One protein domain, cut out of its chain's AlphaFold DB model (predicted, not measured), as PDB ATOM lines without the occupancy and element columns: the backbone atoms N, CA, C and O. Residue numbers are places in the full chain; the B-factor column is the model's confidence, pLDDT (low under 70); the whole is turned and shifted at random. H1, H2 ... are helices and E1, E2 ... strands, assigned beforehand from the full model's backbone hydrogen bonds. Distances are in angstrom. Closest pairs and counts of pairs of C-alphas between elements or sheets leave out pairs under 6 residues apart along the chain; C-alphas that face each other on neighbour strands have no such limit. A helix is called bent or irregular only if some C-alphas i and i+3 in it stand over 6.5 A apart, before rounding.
ATOM      1  N   GLU A  28      -5.177  34.532 -28.973       83.12
ATOM      2  CA  GLU A  28      -4.140  33.492 -29.080       83.12
ATOM      3  C   GLU A  28      -3.096  33.566 -27.958       83.12
ATOM      4  O   GLU A  28      -2.680  32.541 -27.416       83.12
ATOM      5  N   ASP A  29      -2.691  34.776 -27.572       81.19
ATOM      6  CA  ASP A  29      -1.730  34.986 -26.487       81.19
ATOM      7  C   ASP A  29      -2.292  34.549 -25.132       81.19
ATOM      8  O   ASP A  29      -1.575  33.989 -24.300       81.19
ATOM      9  N   GLU A  30      -3.587  34.752 -24.907       84.31
ATOM     10  CA  GLU A  30      -4.243  34.333 -23.674       84.31
ATOM     11  C   GLU A  30      -4.449  32.819 -23.630       84.31
ATOM     12  O   GLU A  30      -4.264  32.212 -22.574       84.31
ATOM     13  N   LEU A  31      -4.765  32.194 -24.768       85.38
ATOM     14  CA  LEU A  31      -4.831  30.737 -24.888       85.38
ATOM     15  C   LEU A  31      -3.475  30.099 -24.570       85.38
ATOM     16  O   LEU A  31      -3.420  29.153 -23.783       85.38
ATOM     17  N   LYS A  32      -2.376  30.658 -25.093       86.81
ATOM     18  CA  LYS A  32      -1.012  30.210 -24.760       86.81
ATOM     19  C   LYS A  32      -0.757  30.275 -23.256       86.81
ATOM     20  O   LYS A  32      -0.205  29.337 -22.692       86.81
ATOM     21  N   VAL A  33      -1.185  31.348 -22.587       85.75
ATOM     22  CA  VAL A  33      -1.046  31.487 -21.127       85.75
ATOM     23  C   VAL A  33      -1.867  30.430 -20.390       85.75
ATOM     24  O   VAL A  33      -1.325  29.771 -19.501       85.75
ATOM     25  N   CYS A  34      -3.126  30.207 -20.779       85.75
ATOM     26  CA  CYS A  34      -3.974  29.167 -20.191       85.75
ATOM     27  C   CYS A  34      -3.385  27.757 -20.357       85.75
ATOM     28  O   CYS A  34      -3.536  26.939 -19.458       85.75
ATOM     29  N   GLN A  35      -2.677  27.482 -21.456       86.75
ATOM     30  CA  GLN A  35      -2.015  26.194 -21.702       86.75
ATOM     31  C   GLN A  35      -0.777  25.962 -20.821       86.75
ATOM     32  O   GLN A  35      -0.369  24.820 -20.628       86.75
ATOM     33  N   THR A  36      -0.171  27.017 -20.259       84.62
ATOM     34  CA  THR A  36       1.035  26.867 -19.419       84.62
ATOM     35  C   THR A  36       0.771  26.248 -18.048       84.62
ATOM     36  O   THR A  36       1.720  25.868 -17.361       84.62
ATOM     37  N   GLN A  37      -0.485  26.202 -17.603       88.19
ATOM     38  CA  GLN A  37      -0.862  25.790 -16.254       88.19
ATOM     39  C   GLN A  37      -2.135  24.944 -16.272       88.19
ATOM     40  O   GLN A  37      -2.884  24.921 -17.241       88.19
ATOM     41  N   ARG A  38      -2.395  24.243 -15.166       85.56
ATOM     42  CA  ARG A  38      -3.533  23.322 -15.057       85.56
ATOM     43  C   ARG A  38      -4.879  24.030 -14.897       85.56
ATOM     44  O   ARG A  38      -5.890  23.520 -15.366       85.56
ATOM     45  N   CYS A  39      -4.902  25.152 -14.184       88.31
ATOM     46  CA  CYS A  39      -6.109  25.926 -13.917       88.31
ATOM     47  C   CYS A  39      -5.947  27.327 -14.497       88.31
ATOM     48  O   CYS A  39      -4.846  27.879 -14.513       88.31
ATOM     49  N   HIS A  40      -7.054  27.933 -14.897       90.19
ATOM     50  CA  HIS A  40      -7.109  29.334 -15.277       90.19
ATOM     51  C   HIS A  40      -8.365  29.975 -14.699       90.19
ATOM     52  O   HIS A  40      -9.310  29.290 -14.314       90.19
ATOM     53  N   TYR A  41      -8.317  31.291 -14.570       86.38
ATOM     54  CA  TYR A  41      -9.428  32.106 -14.124       86.38
ATOM     55  C   TYR A  41      -9.337  33.468 -14.791       86.38
ATOM     56  O   TYR A  41      -8.255  34.065 -14.871       86.38
ATOM     57  N   VAL A  42     -10.479  33.955 -15.254       85.69
ATOM     58  CA  VAL A  42     -10.575  35.203 -15.998       85.69
ATOM     59  C   VAL A  42     -11.329  36.236 -15.184       85.69
ATOM     60  O   VAL A  42     -12.412  35.978 -14.664       85.69
ATOM     61  N   ILE A  43     -10.776  37.444 -15.122       84.00
ATOM     62  CA  ILE A  43     -11.495  38.625 -14.643       84.00
ATOM     63  C   ILE A  43     -11.465  39.717 -15.707       84.00
ATOM     64  O   ILE A  43     -10.568  39.769 -16.547       84.00
ATOM     65  N   TYR A  44     -12.436  40.620 -15.661       81.38
ATOM     66  CA  TYR A  44     -12.520  41.738 -16.593       81.38
ATOM     67  C   TYR A  44     -12.204  43.039 -15.877       81.38
ATOM     68  O   TYR A  44     -12.842  43.368 -14.886       81.38
ATOM     69  N   VAL A  45     -11.239  43.798 -16.379       79.69
ATOM     70  CA  VAL A  45     -10.854  45.084 -15.803       79.69
ATOM     71  C   VAL A  45     -11.327  46.209 -16.709       79.69
ATOM     72  O   VAL A  45     -10.950  46.275 -17.880       79.69
ATOM     73  N   TYR A  46     -12.126  47.116 -16.155       75.88
ATOM     74  CA  TYR A  46     -12.582  48.309 -16.864       75.88
ATOM     75  C   TYR A  46     -11.608  49.467 -16.652       75.88
ATOM     76  O   TYR A  46     -11.026  49.624 -15.581       75.88
ATOM     77  N   SER A  47     -11.394  50.297 -17.667       67.50
ATOM     78  CA  SER A  47     -10.482  51.440 -17.571       67.50
ATOM     79  C   SER A  47     -11.112  52.704 -18.137       67.50
ATOM     80  O   SER A  47     -11.664  52.692 -19.233       67.50
ATOM     81  N   ALA A  48     -10.973  53.826 -17.429       61.91
ATOM     82  CA  ALA A  48     -11.287  55.139 -17.984       61.91
ATOM     83  C   ALA A  48     -10.195  55.520 -18.995       61.91
ATOM     84  O   ALA A  48      -9.016  55.497 -18.651       61.91
ATOM     85  N   GLY A  49     -10.561  55.871 -20.231       53.03
ATOM     86  CA  GLY A  49      -9.644  55.933 -21.384       53.03
ATOM     87  C   GLY A  49      -8.336  56.732 -21.230       53.03
ATOM     88  O   GLY A  49      -7.404  56.470 -21.978       53.03
ATOM     89  N   ARG A  50      -8.216  57.654 -20.260       46.97
ATOM     90  CA  ARG A  50      -6.979  58.423 -19.988       46.97
ATOM     91  C   ARG A  50      -6.090  57.867 -18.867       46.97
ATOM     92  O   ARG A  50      -4.920  58.213 -18.814       46.97
ATOM     93  N   THR A  51      -6.598  57.013 -17.976       48.66
ATOM     94  CA  THR A  51      -5.812  56.424 -16.862       48.66
ATOM     95  C   THR A  51      -5.205  55.068 -17.225       48.66
ATOM     96  O   THR A  51      -4.682  54.353 -16.377       48.66
ATOM     97  N   VAL A  52      -5.315  54.697 -18.499       51.75
ATOM     98  CA  VAL A  52      -5.048  53.367 -19.032       51.75
ATOM     99  C   VAL A  52      -3.568  52.984 -18.977       51.75
ATOM    100  O   VAL A  52      -3.282  51.804 -18.793       51.75
ATOM    101  N   ASP A  53      -2.629  53.919 -19.119       55.72
ATOM    102  CA  ASP A  53      -1.248  53.534 -19.435       55.72
ATOM    103  C   ASP A  53      -0.339  53.324 -18.219       55.72
ATOM    104  O   ASP A  53       0.448  52.383 -18.230       55.72
ATOM    105  N   ILE A  54      -0.496  54.081 -17.127       58.97
ATOM    106  CA  ILE A  54       0.405  53.961 -15.961       58.97
ATOM    107  C   ILE A  54       0.152  52.670 -15.171       58.97
ATOM    108  O   ILE A  54       1.089  51.947 -14.842       58.97
ATOM    109  N   ASP A  55      -1.109  52.340 -14.882       62.53
ATOM    110  CA  ASP A  55      -1.427  51.180 -14.037       62.53
ATOM    111  C   ASP A  55      -1.367  49.841 -14.806       62.53
ATOM    112  O   ASP A  55      -1.313  48.777 -14.187       62.53
ATOM    113  N   THR A  56      -1.339  49.867 -16.147       71.75
ATOM    114  CA  THR A  56      -1.230  48.652 -16.986       71.75
ATOM    115  C   THR A  56       0.159  48.434 -17.591       71.75
ATOM    116  O   THR A  56       0.443  47.334 -18.074       71.75
ATOM    117  N   LEU A  57       1.039  49.439 -17.521       70.19
ATOM    118  CA  LEU A  57       2.452  49.380 -17.915       70.19
ATOM    119  C   LEU A  57       3.168  48.109 -17.414       70.19
ATOM    120  O   LEU A  57       3.822  47.444 -18.221       70.19
ATOM    121  N   PRO A  58       2.981  47.676 -16.149       72.12
ATOM    122  CA  PRO A  58       3.633  46.471 -15.628       72.12
ATOM    123  C   PRO A  58       3.251  45.186 -16.375       72.12
ATOM    124  O   PRO A  58       4.062  44.266 -16.452       72.12
ATOM    125  N   PHE A  59       2.057  45.134 -16.974       74.31
ATOM    126  CA  PHE A  59       1.556  43.984 -17.732       74.31
ATOM    127  C   PHE A  59       1.956  44.023 -19.209       74.31
ATOM    128  O   PHE A  59       2.099  42.976 -19.836       74.31
ATOM    129  N   ARG A  60       2.167  45.218 -19.775       68.94
ATOM    130  CA  ARG A  60       2.602  45.392 -21.173       68.94
ATOM    131  C   ARG A  60       4.115  45.476 -21.327       68.94
ATOM    132  O   ARG A  60       4.595  45.543 -22.451       68.94
ATOM    133  N   ARG A  61       4.874  45.415 -20.228       67.06
ATOM    134  CA  ARG A  61       6.334  45.560 -20.211       67.06
ATOM    135  C   ARG A  61       7.041  44.729 -21.280       67.06
ATOM    136  O   ARG A  61       7.839  45.288 -22.015       67.06
ATOM    137  N   LYS A  62       6.750  43.427 -21.391       64.56
ATOM    138  CA  LYS A  62       7.388  42.569 -22.407       64.56
ATOM    139  C   LYS A  62       7.092  43.052 -23.824       64.56
ATOM    140  O   LYS A  62       8.011  43.177 -24.613       64.56
ATOM    141  N   GLN A  63       5.844  43.424 -24.091       66.19
ATOM    142  CA  GLN A  63       5.415  43.928 -25.394       66.19
ATOM    143  C   GLN A  63       6.038  45.294 -25.708       66.19
ATOM    144  O   GLN A  63       6.433  45.528 -26.840       66.19
ATOM    145  N   CYS A  64       6.163  46.186 -24.720       61.94
ATOM    146  CA  CYS A  64       6.849  47.468 -24.884       61.94
ATOM    147  C   CYS A  64       8.346  47.263 -25.143       61.94
ATOM    148  O   CYS A  64       8.887  47.860 -26.062       61.94
ATOM    149  N   VAL A  65       9.004  46.396 -24.369       64.12
ATOM    150  CA  VAL A  65      10.424  46.065 -24.548       64.12
ATOM    151  C   VAL A  65      10.667  45.422 -25.914       64.12
ATOM    152  O   VAL A  65      11.581  45.836 -26.612       64.12
ATOM    153  N   GLU A  66       9.842  44.461 -26.331       64.75
ATOM    154  CA  GLU A  66       9.915  43.840 -27.660       64.75
ATOM    155  C   GLU A  66       9.654  44.852 -28.778       64.75
ATOM    156  O   GLU A  66      10.381  44.860 -29.764       64.75
ATOM    157  N   PHE A  67       8.675  45.746 -28.611       66.38
ATOM    158  CA  PHE A  67       8.385  46.811 -29.571       66.38
ATOM    159  C   PHE A  67       9.569  47.767 -29.746       66.38
ATOM    160  O   PHE A  67       9.956  48.047 -30.875       66.38
ATOM    161  N   PHE A  68      10.175  48.229 -28.648       64.06
ATOM    162  CA  PHE A  68      11.357  49.090 -28.709       64.06
ATOM    163  C   PHE A  68      12.588  48.351 -29.253       64.06
ATOM    164  O   PHE A  68      13.362  48.940 -29.995       64.06
ATOM    165  N   ARG A  69      12.751  47.055 -28.947       66.25
ATOM    166  CA  ARG A  69      13.834  46.219 -29.500       66.25
ATOM    167  C   ARG A  69      13.656  45.891 -30.986       66.25
ATOM    168  O   ARG A  69      14.638  45.576 -31.644       66.25
ATOM    169  N   ALA A  70      12.427  45.923 -31.499       70.38
ATOM    170  CA  ALA A  70      12.129  45.710 -32.915       70.38
ATOM    171  C   ALA A  70      12.373  46.963 -33.777       70.38
ATOM    172  O   ALA A  70      12.389  46.862 -35.003       70.38
ATOM    173  N   GLN A  71      12.546  48.135 -33.157       68.94
ATOM    174  CA  GLN A  71      12.939  49.365 -33.844       68.94
ATOM    175  C   GLN A  71      14.464  49.467 -33.948       68.94
ATOM    176  O   GLN A  71      15.200  48.807 -33.214       68.94
ATOM    177  N   THR A  72      14.950  50.291 -34.877       61.28
ATOM    178  CA  THR A  72      16.383  50.581 -35.009       61.28
ATOM    179  C   THR A  72      16.914  51.148 -33.696       61.28
ATOM    180  O   THR A  72      16.379  52.132 -33.187       61.28
ATOM    181  N   VAL A  73      17.932  50.495 -33.139       61.88
ATOM    182  CA  VAL A  73      18.433  50.758 -31.787       61.88
ATOM    183  C   VAL A  73      19.169  52.096 -31.758       61.88
ATOM    184  O   VAL A  73      20.268  52.213 -32.290       61.88
ATOM    185  N   ASP A  74      18.545  53.092 -31.138       74.25
ATOM    186  CA  ASP A  74      19.186  54.335 -30.707       74.25
ATOM    187  C   ASP A  74      19.573  54.228 -29.219       74.25
ATOM    188  O   ASP A  74      18.871  53.566 -28.442       74.25
ATOM    189  N   GLU A  75      20.658  54.884 -28.793       72.81
ATOM    190  CA  GLU A  75      21.144  54.830 -27.401       72.81
ATOM    191  C   GLU A  75      20.080  55.314 -26.401       72.81
ATOM    192  O   GLU A  75      19.994  54.821 -25.270       72.81
ATOM    193  N   GLU A  76      19.247  56.282 -26.797       71.44
ATOM    194  CA  GLU A  76      18.135  56.763 -25.973       71.44
ATOM    195  C   GLU A  76      17.047  55.699 -25.797       71.44
ATOM    196  O   GLU A  76      16.514  55.512 -24.697       71.44
ATOM    197  N   THR A  77      16.767  54.936 -26.855       65.19
ATOM    198  CA  THR A  77      15.785  53.846 -26.835       65.19
ATOM    199  C   THR A  77      16.274  52.691 -25.957       65.19
ATOM    200  O   THR A  77      15.500  52.128 -25.178       65.19
ATOM    201  N   GLU A  78      17.571  52.379 -25.991       68.31
ATOM    202  CA  GLU A  78      18.180  51.342 -25.149       68.31
ATOM    203  C   GLU A  78      18.170  51.719 -23.653       68.31
ATOM    204  O   GLU A  78      17.850  50.893 -22.783       68.31
ATOM    205  N   LYS A  79      18.426  52.997 -23.340       71.25
ATOM    206  CA  LYS A  79      18.288  53.545 -21.980       71.25
ATOM    207  C   LYS A  79      16.837  53.490 -21.501       71.25
ATOM    208  O   LYS A  79      16.600  53.083 -20.361       71.25
ATOM    209  N   LEU A  80      15.867  53.826 -22.355       67.75
ATOM    210  CA  LEU A  80      14.439  53.765 -22.023       67.75
ATOM    211  C   LEU A  80      13.971  52.325 -21.764       67.75
ATOM    212  O   LEU A  80      13.292  52.071 -20.769       67.75
ATOM    213  N   VAL A  81      14.386  51.362 -22.597       65.56
ATOM    214  CA  VAL A  81      14.127  49.927 -22.384       65.56
ATOM    215  C   VAL A  81      14.711  49.460 -21.053       65.56
ATOM    216  O   VAL A  81      14.006  48.839 -20.256       65.56
ATOM    217  N   SER A  82      15.959  49.824 -20.757       65.75
ATOM    218  CA  SER A  82      16.624  49.477 -19.496       65.75
ATOM    219  C   SER A  82      15.936  50.094 -18.271       65.75
ATOM    220  O   SER A  82      15.858  49.473 -17.208       65.75
ATOM    221  N   GLN A  83      15.407  51.313 -18.395       68.50
ATOM    222  CA  GLN A  83      14.626  51.966 -17.342       68.50
ATOM    223  C   GLN A  83      13.267  51.283 -17.148       68.50
ATOM    224  O   GLN A  83      12.915  50.936 -16.018       68.50
ATOM    225  N   LEU A  84      12.539  51.000 -18.230       65.00
ATOM    226  CA  LEU A  84      11.285  50.237 -18.200       65.00
ATOM    227  C   LEU A  84      11.489  48.836 -17.610       65.00
ATOM    228  O   LEU A  84      10.625  48.319 -16.894       65.00
ATOM    229  N   GLU A  85      12.655  48.232 -17.835       63.12
ATOM    230  CA  GLU A  85      13.025  46.963 -17.223       63.12
ATOM    231  C   GLU A  85      13.283  47.059 -15.702       63.12
ATOM    232  O   GLU A  85      13.138  46.073 -14.964       63.12
ATOM    233  N   ARG A  86      13.636  48.240 -15.193       65.12
ATOM    234  CA  ARG A  86      13.969  48.456 -13.778       65.12
ATOM    235  C   ARG A  86      12.791  48.952 -12.936       65.12
ATOM    236  O   ARG A  86      12.761  48.653 -11.743       65.12
ATOM    237  N   LEU A  87      11.832  49.661 -13.531       62.72
ATOM    238  CA  LEU A  87      10.892  50.520 -12.797       62.72
ATOM    239  C   LEU A  87       9.716  49.812 -12.100       62.72
ATOM    240  O   LEU A  87       9.191  50.364 -11.136       62.72
ATOM    241  N   ASP A  88       9.317  48.596 -12.491       69.44
ATOM    242  CA  ASP A  88       8.227  47.897 -11.789       69.44
ATOM    243  C   ASP A  88       8.386  46.367 -11.766       69.44
ATOM    244  O   ASP A  88       8.273  45.681 -12.786       69.44
ATOM    245  N   LYS A  89       8.660  45.828 -10.569       80.00
ATOM    246  CA  LYS A  89       8.797  44.386 -10.285       80.00
ATOM    247  C   LYS A  89       7.562  43.800  -9.596       80.00
ATOM    248  O   LYS A  89       7.590  42.637  -9.189       80.00
ATOM    249  N   ARG A  90       6.487  44.581  -9.430       84.56
ATOM    250  CA  ARG A  90       5.295  44.153  -8.687       84.56
ATOM    251  C   ARG A  90       4.648  42.937  -9.334       84.56
ATOM    252  O   ARG A  90       4.414  41.957  -8.638       84.56
ATOM    253  N   LEU A  91       4.454  42.957 -10.655       86.62
ATOM    254  CA  LEU A  91       3.838  41.839 -11.377       86.62
ATOM    255  C   LEU A  91       4.685  40.566 -11.265       86.62
ATOM    256  O   LEU A  91       4.169  39.526 -10.874       86.62
ATOM    257  N   SER A  92       5.999  40.666 -11.495       86.00
ATOM    258  CA  SER A  92       6.924  39.538 -11.323       86.00
ATOM    259  C   SER A  92       6.913  38.986  -9.897       86.00
ATOM    260  O   SER A  92       6.982  37.777  -9.705       86.00
ATOM    261  N   CYS A  93       6.792  39.849  -8.884       87.19
ATOM    262  CA  CYS A  93       6.652  39.426  -7.491       87.19
ATOM    263  C   CYS A  93       5.349  38.644  -7.262       87.19
ATOM    264  O   CYS A  93       5.379  37.614  -6.589       87.19
ATOM    265  N   VAL A  94       4.226  39.086  -7.846       88.06
ATOM    266  CA  VAL A  94       2.966  38.329  -7.798       88.06
ATOM    267  C   VAL A  94       3.140  36.967  -8.462       88.06
ATOM    268  O   VAL A  94       2.844  35.957  -7.829       88.06
ATOM    269  N   GLU A  95       3.656  36.915  -9.690       90.38
ATOM    270  CA  GLU A  95       3.832  35.660 -10.432       90.38
ATOM    271  C   GLU A  95       4.736  34.669  -9.684       90.38
ATOM    272  O   GLU A  95       4.375  33.506  -9.515       90.38
ATOM    273  N   LEU A  96       5.877  35.134  -9.160       88.56
ATOM    274  CA  LEU A  96       6.822  34.294  -8.418       88.56
ATOM    275  C   LEU A  96       6.234  33.768  -7.105       88.56
ATOM    276  O   LEU A  96       6.403  32.597  -6.778       88.56
ATOM    277  N   ARG A  97       5.542  34.615  -6.334       87.25
ATOM    278  CA  ARG A  97       5.013  34.220  -5.017       87.25
ATOM    279  C   ARG A  97       3.742  33.388  -5.108       87.25
ATOM    280  O   ARG A  97       3.513  32.556  -4.237       87.25
ATOM    281  N   SER A  98       2.924  33.615  -6.132       86.88
ATOM    282  CA  SER A  98       1.695  32.852  -6.363       86.88
ATOM    283  C   SER A  98       1.898  31.633  -7.262       86.88
ATOM    284  O   SER A  98       0.975  30.839  -7.399       86.88
ATOM    285  N   SER A  99       3.076  31.470  -7.877       90.00
ATOM    286  CA  SER A  99       3.327  30.457  -8.918       90.00
ATOM    287  C   SER A  99       2.296  30.500 -10.056       90.00
ATOM    288  O   SER A  99       1.982  29.476 -10.658       90.00
ATOM    289  N   CYS A 100       1.749  31.685 -10.337       91.00
ATOM    290  CA  CYS A 100       0.785  31.913 -11.407       91.00
ATOM    291  C   CYS A 100       1.428  32.698 -12.554       91.00
ATOM    292  O   CYS A 100       2.377  33.458 -12.361       91.00
ATOM    293  N   LYS A 101       0.878  32.532 -13.752       91.44
ATOM    294  CA  LYS A 101       1.130  33.372 -14.920       91.44
ATOM    295  C   LYS A 101      -0.031  34.326 -15.097       91.44
ATOM    296  O   LYS A 101      -1.186  33.906 -15.075       91.44
ATOM    297  N   ILE A 102       0.281  35.609 -15.237       91.00
ATOM    298  CA  ILE A 102      -0.725  36.664 -15.286       91.00
ATOM    299  C   ILE A 102      -0.564  37.425 -16.592       91.00
ATOM    300  O   ILE A 102       0.512  37.930 -16.909       91.00
ATOM    301  N   HIS A 103      -1.653  37.531 -17.342       89.56
ATOM    302  CA  HIS A 103      -1.674  38.217 -18.621       89.56
ATOM    303  C   HIS A 103      -2.841  39.191 -18.689       89.56
ATOM    304  O   HIS A 103      -3.981  38.821 -18.424       89.56
ATOM    305  N   LEU A 104      -2.556  40.434 -19.071       86.75
ATOM    306  CA  LEU A 104      -3.574  41.437 -19.353       86.75
ATOM    307  C   LEU A 104      -3.711  41.580 -20.870       86.75
ATOM    308  O   LEU A 104      -2.803  42.091 -21.528       86.75
ATOM    309  N   GLY A 105      -4.855  41.156 -21.396       79.12
ATOM    310  CA  GLY A 105      -5.177  41.216 -22.812       79.12
ATOM    311  C   GLY A 105      -5.162  42.643 -23.359       79.12
ATOM    312  O   GLY A 105      -5.443  43.630 -22.662       79.12
ATOM    313  N   ARG A 106      -4.827  42.766 -24.645       75.81
ATOM    314  CA  ARG A 106      -4.862  44.047 -25.363       75.81
ATOM    315  C   ARG A 106      -6.309  44.502 -25.580       75.81
ATOM    316  O   ARG A 106      -7.228  43.689 -25.630       75.81
ATOM    317  N   LEU A 107      -6.504  45.812 -25.750       70.81
ATOM    318  CA  LEU A 107      -7.787  46.335 -26.226       70.81
ATOM    319  C   LEU A 107      -7.926  45.994 -27.714       70.81
ATOM    320  O   LEU A 107      -7.309  46.634 -28.559       70.81
ATOM    321  N   HIS A 108      -8.724  44.982 -28.022       60.03
ATOM    322  CA  HIS A 108      -9.092  44.584 -29.375       60.03
ATOM    323  C   HIS A 108     -10.372  45.312 -29.805       60.03
ATOM    324  O   HIS A 108     -11.483  44.811 -29.610       60.03
ATOM    325  N   GLY A 109     -10.204  46.511 -30.370       59.47
ATOM    326  CA  GLY A 109     -11.249  47.259 -31.081       59.47
ATOM    327  C   GLY A 109     -12.593  47.381 -30.347       59.47
ATOM    328  O   GLY A 109     -12.651  47.482 -29.121       59.47
ATOM    329  N   VAL A 110     -13.688  47.365 -31.114       57.22
ATOM    330  CA  VAL A 110     -15.065  47.578 -30.621       57.22
ATOM    331  C   VAL A 110     -15.505  46.498 -29.620       57.22
ATOM    332  O   VAL A 110     -16.200  46.807 -28.660       57.22
ATOM    333  N   LYS A 111     -15.029  45.250 -29.764       58.31
ATOM    334  CA  LYS A 111     -15.339  44.133 -28.843       58.31
ATOM    335  C   LYS A 111     -14.779  44.332 -27.430       58.31
ATOM    336  O   LYS A 111     -15.256  43.735 -26.469       58.31
ATOM    337  N   SER A 112     -13.760  45.178 -27.298       62.19
ATOM    338  CA  SER A 112     -13.150  45.525 -26.012       62.19
ATOM    339  C   SER A 112     -13.792  46.745 -25.367       62.19
ATOM    340  O   SER A 112     -13.262  47.263 -24.391       62.19
ATOM    341  N   VAL A 113     -14.911  47.232 -25.901       63.12
ATOM    342  CA  VAL A 113     -15.647  48.368 -25.355       63.12
ATOM    343  C   VAL A 113     -17.059  47.909 -25.027       63.12
ATOM    344  O   VAL A 113     -17.845  47.600 -25.914       63.12
ATOM    345  N   VAL A 114     -17.391  47.884 -23.739       65.81
ATOM    346  CA  VAL A 114     -18.743  47.565 -23.266       65.81
ATOM    347  C   VAL A 114     -19.360  48.858 -22.757       65.81
ATOM    348  O   VAL A 114     -18.790  49.509 -21.882       65.81
ATOM    349  N   ASN A 115     -20.492  49.272 -23.332       62.28
ATOM    350  CA  ASN A 115     -21.199  50.504 -22.956       62.28
ATOM    351  C   ASN A 115     -20.308  51.767 -22.976       62.28
ATOM    352  O   ASN A 115     -20.419  52.641 -22.117       62.28
ATOM    353  N   GLY A 116     -19.390  51.857 -23.947       62.62
ATOM    354  CA  GLY A 116     -18.452  52.981 -24.084       62.62
ATOM    355  C   GLY A 116     -17.244  52.937 -23.139       62.62
ATOM    356  O   GLY A 116     -16.409  53.840 -23.185       62.62
ATOM    357  N   LEU A 117     -17.114  51.896 -22.307       66.00
ATOM    358  CA  LEU A 117     -15.974  51.701 -21.416       66.00
ATOM    359  C   LEU A 117     -15.009  50.638 -21.958       66.00
ATOM    360  O   LEU A 117     -15.418  49.496 -22.179       66.00
ATOM    361  N   PRO A 118     -13.717  50.976 -22.119       71.62
ATOM    362  CA  PRO A 118     -12.675  49.997 -22.385       71.62
ATOM    363  C   PRO A 118     -12.626  48.912 -21.304       71.62
ATOM    364  O   PRO A 118     -12.455  49.201 -20.117       71.62
ATOM    365  N   ARG A 119     -12.730  47.660 -21.736       79.25
ATOM    366  CA  ARG A 119     -12.664  46.431 -20.950       79.25
ATOM    367  C   ARG A 119     -11.475  45.611 -21.433       79.25
ATOM    368  O   ARG A 119     -11.364  45.310 -22.618       79.25
ATOM    369  N   ARG A 120     -10.604  45.214 -20.510       81.12
ATOM    370  CA  ARG A 120      -9.537  44.240 -20.766       81.12
ATOM    371  C   ARG A 120      -9.814  42.952 -20.027       81.12
ATOM    372  O   ARG A 120     -10.327  42.967 -18.910       81.12
ATOM    373  N   ARG A 121      -9.423  41.849 -20.643       84.44
ATOM    374  CA  ARG A 121      -9.434  40.533 -20.027       84.44
ATOM    375  C   ARG A 121      -8.123  40.345 -19.261       84.44
ATOM    376  O   ARG A 121      -7.048  40.552 -19.813       84.44
ATOM    377  N   LEU A 122      -8.197  40.044 -17.970       87.62
ATOM    378  CA  LEU A 122      -7.051  39.673 -17.145       87.62
ATOM    379  C   LEU A 122      -7.141  38.171 -16.878       87.62
ATOM    380  O   LEU A 122      -8.021  37.703 -16.158       87.62
ATOM    381  N   THR A 123      -6.215  37.435 -17.477       90.44
ATOM    382  CA  THR A 123      -6.119  35.980 -17.395       90.44
ATOM    383  C   THR A 123      -5.091  35.605 -16.337       90.44
ATOM    384  O   THR A 123      -3.946  36.060 -16.389       90.44
ATOM    385  N   ILE A 124      -5.490  34.770 -15.379       91.19
ATOM    386  CA  ILE A 124      -4.624  34.251 -14.319       91.19
ATOM    387  C   ILE A 124      -4.596  32.733 -14.446       91.19
ATOM    388  O   ILE A 124      -5.586  32.064 -14.160       91.19
ATOM    389  N   ALA A 125      -3.459  32.191 -14.864       91.50
ATOM    390  CA  ALA A 125      -3.241  30.759 -14.998       91.50
ATOM    391  C   ALA A 125      -2.345  30.268 -13.854       91.50
ATOM    392  O   ALA A 125      -1.324  30.883 -13.555       91.50
ATOM    393  N   GLY A 126      -2.708  29.177 -13.189       89.88
ATOM    394  CA  GLY A 126      -1.980  28.671 -12.029       89.88
ATOM    395  C   GLY A 126      -2.166  27.170 -11.809       89.88
ATOM    396  O   GLY A 126      -3.037  26.543 -12.417       89.88
ATOM    397  N   PRO A 127      -1.366  26.563 -10.922       89.38
ATOM    398  CA  PRO A 127      -1.401  25.119 -10.701       89.38
ATOM    399  C   PRO A 127      -2.702  24.659 -10.025       89.38
ATOM    400  O   PRO A 127      -3.203  23.575 -10.325       89.38
ATOM    401  N   THR A 128      -3.275  25.484  -9.138       88.94
ATOM    402  CA  THR A 128      -4.580  25.248  -8.492       88.94
ATOM    403  C   THR A 128      -5.354  26.558  -8.328       88.94
ATOM    404  O   THR A 128      -4.762  27.640  -8.296       88.94
ATOM    405  N   PHE A 129      -6.672  26.488  -8.125       85.44
ATOM    406  CA  PHE A 129      -7.490  27.680  -7.864       85.44
ATOM    407  C   PHE A 129      -7.155  28.378  -6.533       85.44
ATOM    408  O   PHE A 129      -7.473  29.553  -6.359       85.44
ATOM    409  N   ALA A 130      -6.471  27.703  -5.601       83.88
ATOM    410  CA  ALA A 130      -5.960  28.352  -4.393       83.88
ATOM    411  C   ALA A 130      -4.759  29.270  -4.681       83.88
ATOM    412  O   ALA A 130      -4.651  30.348  -4.098       83.88
ATOM    413  N   HIS A 131      -3.899  28.887  -5.631       87.06
ATOM    414  CA  HIS A 131      -2.812  29.745  -6.109       87.06
ATOM    415  C   HIS A 131      -3.365  30.963  -6.854       87.06
ATOM    416  O   HIS A 131      -2.924  32.085  -6.615       87.06
ATOM    417  N   ILE A 132      -4.402  30.757  -7.671       88.12
ATOM    418  CA  ILE A 132      -5.126  31.843  -8.344       88.12
ATOM    419  C   ILE A 132      -5.729  32.810  -7.314       88.12
ATOM    420  O   ILE A 132      -5.576  34.022  -7.438       88.12
ATOM    421  N   ALA A 133      -6.359  32.298  -6.254       85.06
ATOM    422  CA  ALA A 133      -6.891  33.137  -5.184       85.06
ATOM    423  C   ALA A 133      -5.801  33.932  -4.442       85.06
ATOM    424  O   ALA A 133      -6.020  35.087  -4.071       85.06
ATOM    425  N   LEU A 134      -4.626  33.331  -4.227       84.94
ATOM    426  CA  LEU A 134      -3.468  34.025  -3.666       84.94
ATOM    427  C   LEU A 134      -2.989  35.145  -4.601       84.94
ATOM    428  O   LEU A 134      -2.756  36.262  -4.137       84.94
ATOM    429  N   ALA A 135      -2.892  34.870  -5.905       87.25
ATOM    430  CA  ALA A 135      -2.529  35.859  -6.917       87.25
ATOM    431  C   ALA A 135      -3.507  37.043  -6.923       87.25
ATOM    432  O   ALA A 135      -3.069  38.188  -6.884       87.25
ATOM    433  N   LEU A 136      -4.817  36.779  -6.884       86.38
ATOM    434  CA  LEU A 136      -5.855  37.813  -6.802       86.38
ATOM    435  C   LEU A 136      -5.695  38.699  -5.564       86.38
ATOM    436  O   LEU A 136      -5.679  39.922  -5.685       86.38
ATOM    437  N   GLY A 137      -5.485  38.102  -4.388       80.94
ATOM    438  CA  GLY A 137      -5.266  38.867  -3.161       80.94
ATOM    439  C   GLY A 137      -4.010  39.742  -3.222       80.94
ATOM    440  O   GLY A 137      -4.003  40.860  -2.713       80.94
ATOM    441  N   MET A 138      -2.947  39.269  -3.876       81.75
ATOM    442  CA  MET A 138      -1.747  40.073  -4.101       81.75
ATOM    443  C   MET A 138      -1.975  41.187  -5.128       81.75
ATOM    444  O   MET A 138      -1.483  42.297  -4.931       81.75
ATOM    445  N   LEU A 139      -2.732  40.926  -6.196       84.81
ATOM    446  CA  LEU A 139      -3.092  41.933  -7.194       84.81
ATOM    447  C   LEU A 139      -3.924  43.060  -6.576       84.81
ATOM    448  O   LEU A 139      -3.653  44.222  -6.860       84.81
ATOM    449  N   GLU A 140      -4.878  42.744  -5.695       82.88
ATOM    450  CA  GLU A 140      -5.676  43.744  -4.966       82.88
ATOM    451  C   GLU A 140      -4.793  44.695  -4.145       82.88
ATOM    452  O   GLU A 140      -5.028  45.902  -4.129       82.88
ATOM    453  N   VAL A 141      -3.747  44.166  -3.503       78.62
ATOM    454  CA  VAL A 141      -2.819  44.957  -2.678       78.62
ATOM    455  C   VAL A 141      -1.830  45.748  -3.533       78.62
ATOM    456  O   VAL A 141      -1.537  46.904  -3.241       78.62
ATOM    457  N   MET A 142      -1.282  45.132  -4.581       80.38
ATOM    458  CA  MET A 142      -0.186  45.710  -5.362       80.38
ATOM    459  C   MET A 142      -0.673  46.608  -6.504       80.38
ATOM    460  O   MET A 142       0.056  47.517  -6.901       80.38
ATOM    461  N   PHE A 143      -1.890  46.389  -7.005       81.69
ATOM    462  CA  PHE A 143      -2.520  47.132  -8.102       81.69
ATOM    463  C   PHE A 143      -3.953  47.570  -7.744       81.69
ATOM    464  O   PHE A 143      -4.893  47.281  -8.487       81.69
ATOM    465  N   PRO A 144      -4.156  48.310  -6.638       75.69
ATOM    466  CA  PRO A 144      -5.493  48.640  -6.141       75.69
ATOM    467  C   PRO A 144      -6.318  49.445  -7.150       75.69
ATOM    468  O   PRO A 144      -7.517  49.220  -7.284       75.69
ATOM    469  N   ARG A 145      -5.680  50.335  -7.924       72.69
ATOM    470  CA  ARG A 145      -6.356  51.105  -8.980       72.69
ATOM    471  C   ARG A 145      -6.900  50.206 -10.088       72.69
ATOM    472  O   ARG A 145      -8.060  50.347 -10.462       72.69
ATOM    473  N   LEU A 146      -6.102  49.243 -10.544       77.62
ATOM    474  CA  LEU A 146      -6.507  48.277 -11.566       77.62
ATOM    475  C   LEU A 146      -7.625  47.364 -11.048       77.62
ATOM    476  O   LEU A 146      -8.594  47.103 -11.749       77.62
ATOM    477  N   MET A 147      -7.501  46.901  -9.805       81.00
ATOM    478  CA  MET A 147      -8.441  45.947  -9.217       81.00
ATOM    479  C   MET A 147      -9.742  46.597  -8.729       81.00
ATOM    480  O   MET A 147     -10.745  45.904  -8.591       81.00
ATOM    481  N   SER A 148      -9.770  47.918  -8.520       73.75
ATOM    482  CA  SER A 148     -10.984  48.642  -8.105       73.75
ATOM    483  C   SER A 148     -12.115  48.594  -9.139       73.75
ATOM    484  O   SER A 148     -13.284  48.721  -8.786       73.75
ATOM    485  N   SER A 149     -11.774  48.375 -10.410       71.19
ATOM    486  CA  SER A 149     -12.707  48.232 -11.526       71.19
ATOM    487  C   SER A 149     -12.759  46.801 -12.074       71.19
ATOM    488  O   SER A 149     -13.207  46.591 -13.203       71.19
ATOM    489  N   ALA A 150     -12.279  45.818 -11.305       75.06
ATOM    490  CA  ALA A 150     -12.304  44.419 -11.703       75.06
ATOM    491  C   ALA A 150     -13.694  43.794 -11.508       75.06
ATOM    492  O   ALA A 150     -14.347  43.952 -10.476       75.06
ATOM    493  N   TYR A 151     -14.117  43.029 -12.504       79.75
ATOM    494  CA  TYR A 151     -15.337  42.245 -12.530       79.75
ATOM    495  C   TYR A 151     -14.998  40.755 -12.560       79.75
ATOM    496  O   TYR A 151     -14.205  40.295 -13.385       79.75
ATOM    497  N   TYR A 152     -15.646  40.013 -11.667       80.38
ATOM    498  CA  TYR A 152     -15.464  38.581 -11.464       80.38
ATOM    499  C   TYR A 152     -16.688  37.847 -12.033       80.38
ATOM    500  O   TYR A 152     -17.769  37.969 -11.439       80.38
ATOM    501  N   PRO A 153     -16.553  37.119 -13.159       71.50
ATOM    502  CA  PRO A 153     -17.694  36.520 -13.854       71.50
ATOM    503  C   PRO A 153     -18.383  35.443 -13.012       71.50
ATOM    504  O   PRO A 153     -19.609  35.394 -12.940       71.50
ATOM    505  N   TYR A 154     -17.608  34.643 -12.283       74.69
ATOM    506  CA  TYR A 154     -18.116  33.573 -11.428       74.69
ATOM    507  C   TYR A 154     -17.250  33.401 -10.174       74.69
ATOM    508  O   TYR A 154     -16.160  33.969 -10.058       74.69
ATOM    509  N   LYS A 155     -17.754  32.641  -9.195       76.75
ATOM    510  CA  LYS A 155     -17.060  32.387  -7.922       76.75
ATOM    511  C   LYS A 155     -15.966  31.337  -8.093       76.75
ATOM    512  O   LYS A 155     -16.144  30.368  -8.823       76.75
ATOM    513  N   LEU A 156     -14.863  31.481  -7.359       76.44
ATOM    514  CA  LEU A 156     -13.841  30.435  -7.328       76.44
ATOM    515  C   LEU A 156     -14.391  29.153  -6.677       76.44
ATOM    516  O   LEU A 156     -15.260  29.241  -5.802       76.44
ATOM    517  N   PRO A 157     -13.865  27.968  -7.045       74.38
ATOM    518  CA  PRO A 157     -14.317  26.709  -6.469       74.38
ATOM    519  C   PRO A 157     -14.263  26.697  -4.936       74.38
ATOM    520  O   PRO A 157     -13.385  27.302  -4.306       74.38
ATOM    521  N   ALA A 158     -15.173  25.936  -4.325       69.75
ATOM    522  CA  ALA A 158     -15.143  25.679  -2.890       69.75
ATOM    523  C   ALA A 158     -13.751  25.177  -2.465       69.75
ATOM    524  O   ALA A 158     -13.124  24.392  -3.174       69.75
ATOM    525  N   LYS A 159     -13.263  25.624  -1.305       69.94
ATOM    526  CA  LYS A 159     -11.900  25.381  -0.787       69.94
ATOM    527  C   LYS A 159     -10.748  26.112  -1.514       69.94
ATOM    528  O   LYS A 159      -9.619  26.004  -1.053       69.94
ATOM    529  N   ALA A 160     -10.995  26.918  -2.558       66.44
ATOM    530  CA  ALA A 160      -9.948  27.738  -3.198       66.44
ATOM    531  C   ALA A 160      -9.467  28.895  -2.304       66.44
ATOM    532  O   ALA A 160      -8.275  29.071  -2.089       66.44
ATOM    533  N   SER A 161     -10.390  29.685  -1.749       66.06
ATOM    534  CA  SER A 161     -10.085  30.687  -0.713       66.06
ATOM    535  C   SER A 161     -11.320  31.108   0.071       66.06
ATOM    536  O   SER A 161     -12.355  31.362  -0.529       66.06
ATOM    537  N   LEU A 162     -11.213  31.261   1.394       55.91
ATOM    538  CA  LEU A 162     -12.321  31.733   2.239       55.91
ATOM    539  C   LEU A 162     -12.867  33.103   1.784       55.91
ATOM    540  O   LEU A 162     -14.062  33.372   1.907       55.91
ATOM    541  N   ARG A 163     -12.005  33.948   1.196       59.66
ATOM    542  CA  ARG A 163     -12.371  35.289   0.709       59.66
ATOM    543  C   ARG A 163     -13.191  35.270  -0.579       59.66
ATOM    544  O   ARG A 163     -14.005  36.165  -0.770       59.66
ATOM    545  N   TYR A 164     -12.975  34.270  -1.430       57.62
ATOM    546  CA  TYR A 164     -13.615  34.153  -2.748       57.62
ATOM    547  C   TYR A 164     -14.651  33.010  -2.810       57.62
ATOM    548  O   TYR A 164     -15.270  32.801  -3.848       57.62
ATOM    549  N   GLN A 165     -14.842  32.283  -1.698       46.47
ATOM    550  CA  GLN A 165     -15.848  31.227  -1.507       46.47
ATOM    551  C   GLN A 165     -17.159  31.740  -0.898       46.47
ATOM    552  O   GLN A 165     -18.230  31.224  -1.212       46.47
ATOM    553  N   SER A 166     -17.096  32.720   0.011       35.50
ATOM    554  CA  SER A 166     -18.294  33.199   0.701       35.50
ATOM    555  C   SER A 166     -19.115  34.092  -0.228       35.50
ATOM    556  O   SER A 166     -18.633  35.091  -0.758       35.50
ATOM    557  N   GLY A 167     -20.400  33.762  -0.389       39.56
ATOM    558  CA  GLY A 167     -21.377  34.615  -1.074       39.56
ATOM    559  C   GLY A 167     -21.521  36.025  -0.480       39.56
ATOM    560  O   GLY A 167     -22.213  36.843  -1.070       39.56
TER     561      GLY A 167
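What this domain is: This is residues 28 to 167 of the 216 residues of an uncharacterized protein of Sparganum proliferum (UniProt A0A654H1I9). A small three-stranded sheet lies between helices: H1 covers one face, while H5, with H4 beside it, and the arm H2a pack on the other. At one end of the longest axis the helical hairpin of H2b and H3 reaches away from the sheet and residues 70 to 76 stick out; near the other end lies short H7. The 140 printed residues, with seven named helices and three named strands, run H1 E1 H2 H3 H4 E2 E3 H5 H6 H7; the sheet order is E1, E3, E2, all antiparallel, and the class is mixed. The whole is compact, with a radius of gyration of the C-alphas of 16.0 A and spans of 53 by 35 by 27 A.

How they stand to each other: E3, residues 117 to 126, is the inner strand between the edge strands E1, residues 39 to 46, and E2, residues 101 to 104. Within hydrogen-bond range are N 41 and O 124 of E1 and E3, 2.9 A, and N 123 and O 103 of the hairpin E2 and E3, 2.8 A. There are three layers, helices on both faces of the sheet. H1, residues 28 to 35, runs along the strands at a height over the sheet of 8.9 A; its C-alpha 34 is 5.5 A from that of Ala 125, its closest in E3. On the opposite face H5, residues 129 to 142, is slantwise to E3, at 41 degrees on the local plane. H4, residues 90 to 98, touches H5 at a shallow tilt of 27 degrees, opposite ways; the closest C-alphas, of Ser 98 and Ala 135, are 5.2 A apart. H2, residues 52 to 69, assigned as one helix by its hydrogen bonds, is bent, with C-alphas 59 and 62 7.6 A apart; H2a, residues 52 to 59, and H2b, residues 62 to 69, are about perpendicular at 86 degrees. H2a is irregular, with C-alphas 55 and 58 7.1 A apart, and is on the same face as H5. H6, residues 144 to 147, only just touches H2a, with 3 pairs of C-alphas within 8 A, the closest Leu 146 and Asp 55 at 6.4 A. H3, residues 75 to 87, touches H2b at a shallow tilt of 15 degrees, opposite ways, with C-alphas 81 and 65 closest at 5.8 A. H7, residues 162 to 165, is close to but not clearly touching H5. Every O i to N i+4 pair is within hydrogen-bond range in H1, H2b, H3, H4 and H5, but 1 of 4 in H2a, with 1 of 5 O i to N i+3 pairs; H6 and H7 are too short for O i to N i+4 pairs.

Where its parts are: From first to last C-alpha E3 measures 28.5 A, E1 23.5 A, H5 19.6 A and H3 18.4 A. H1 begins at C-alpha 28 (-4.140, 33.492, -29.080), and H7 ends at C-alpha 165 (-15.848, 31.227, -1.507).

The domain as a whole: The two C-alphas farthest apart, those of Asp 74 and Gly 167, are 54.0 A apart. The printed part has no cut; the links E2 to E3 and H6 to H7 are long. Mean pLDDT of the printed part is 74.4, with 53 residues under 70, among them residues 60 to 69, 108 to 117 and 158 to 167.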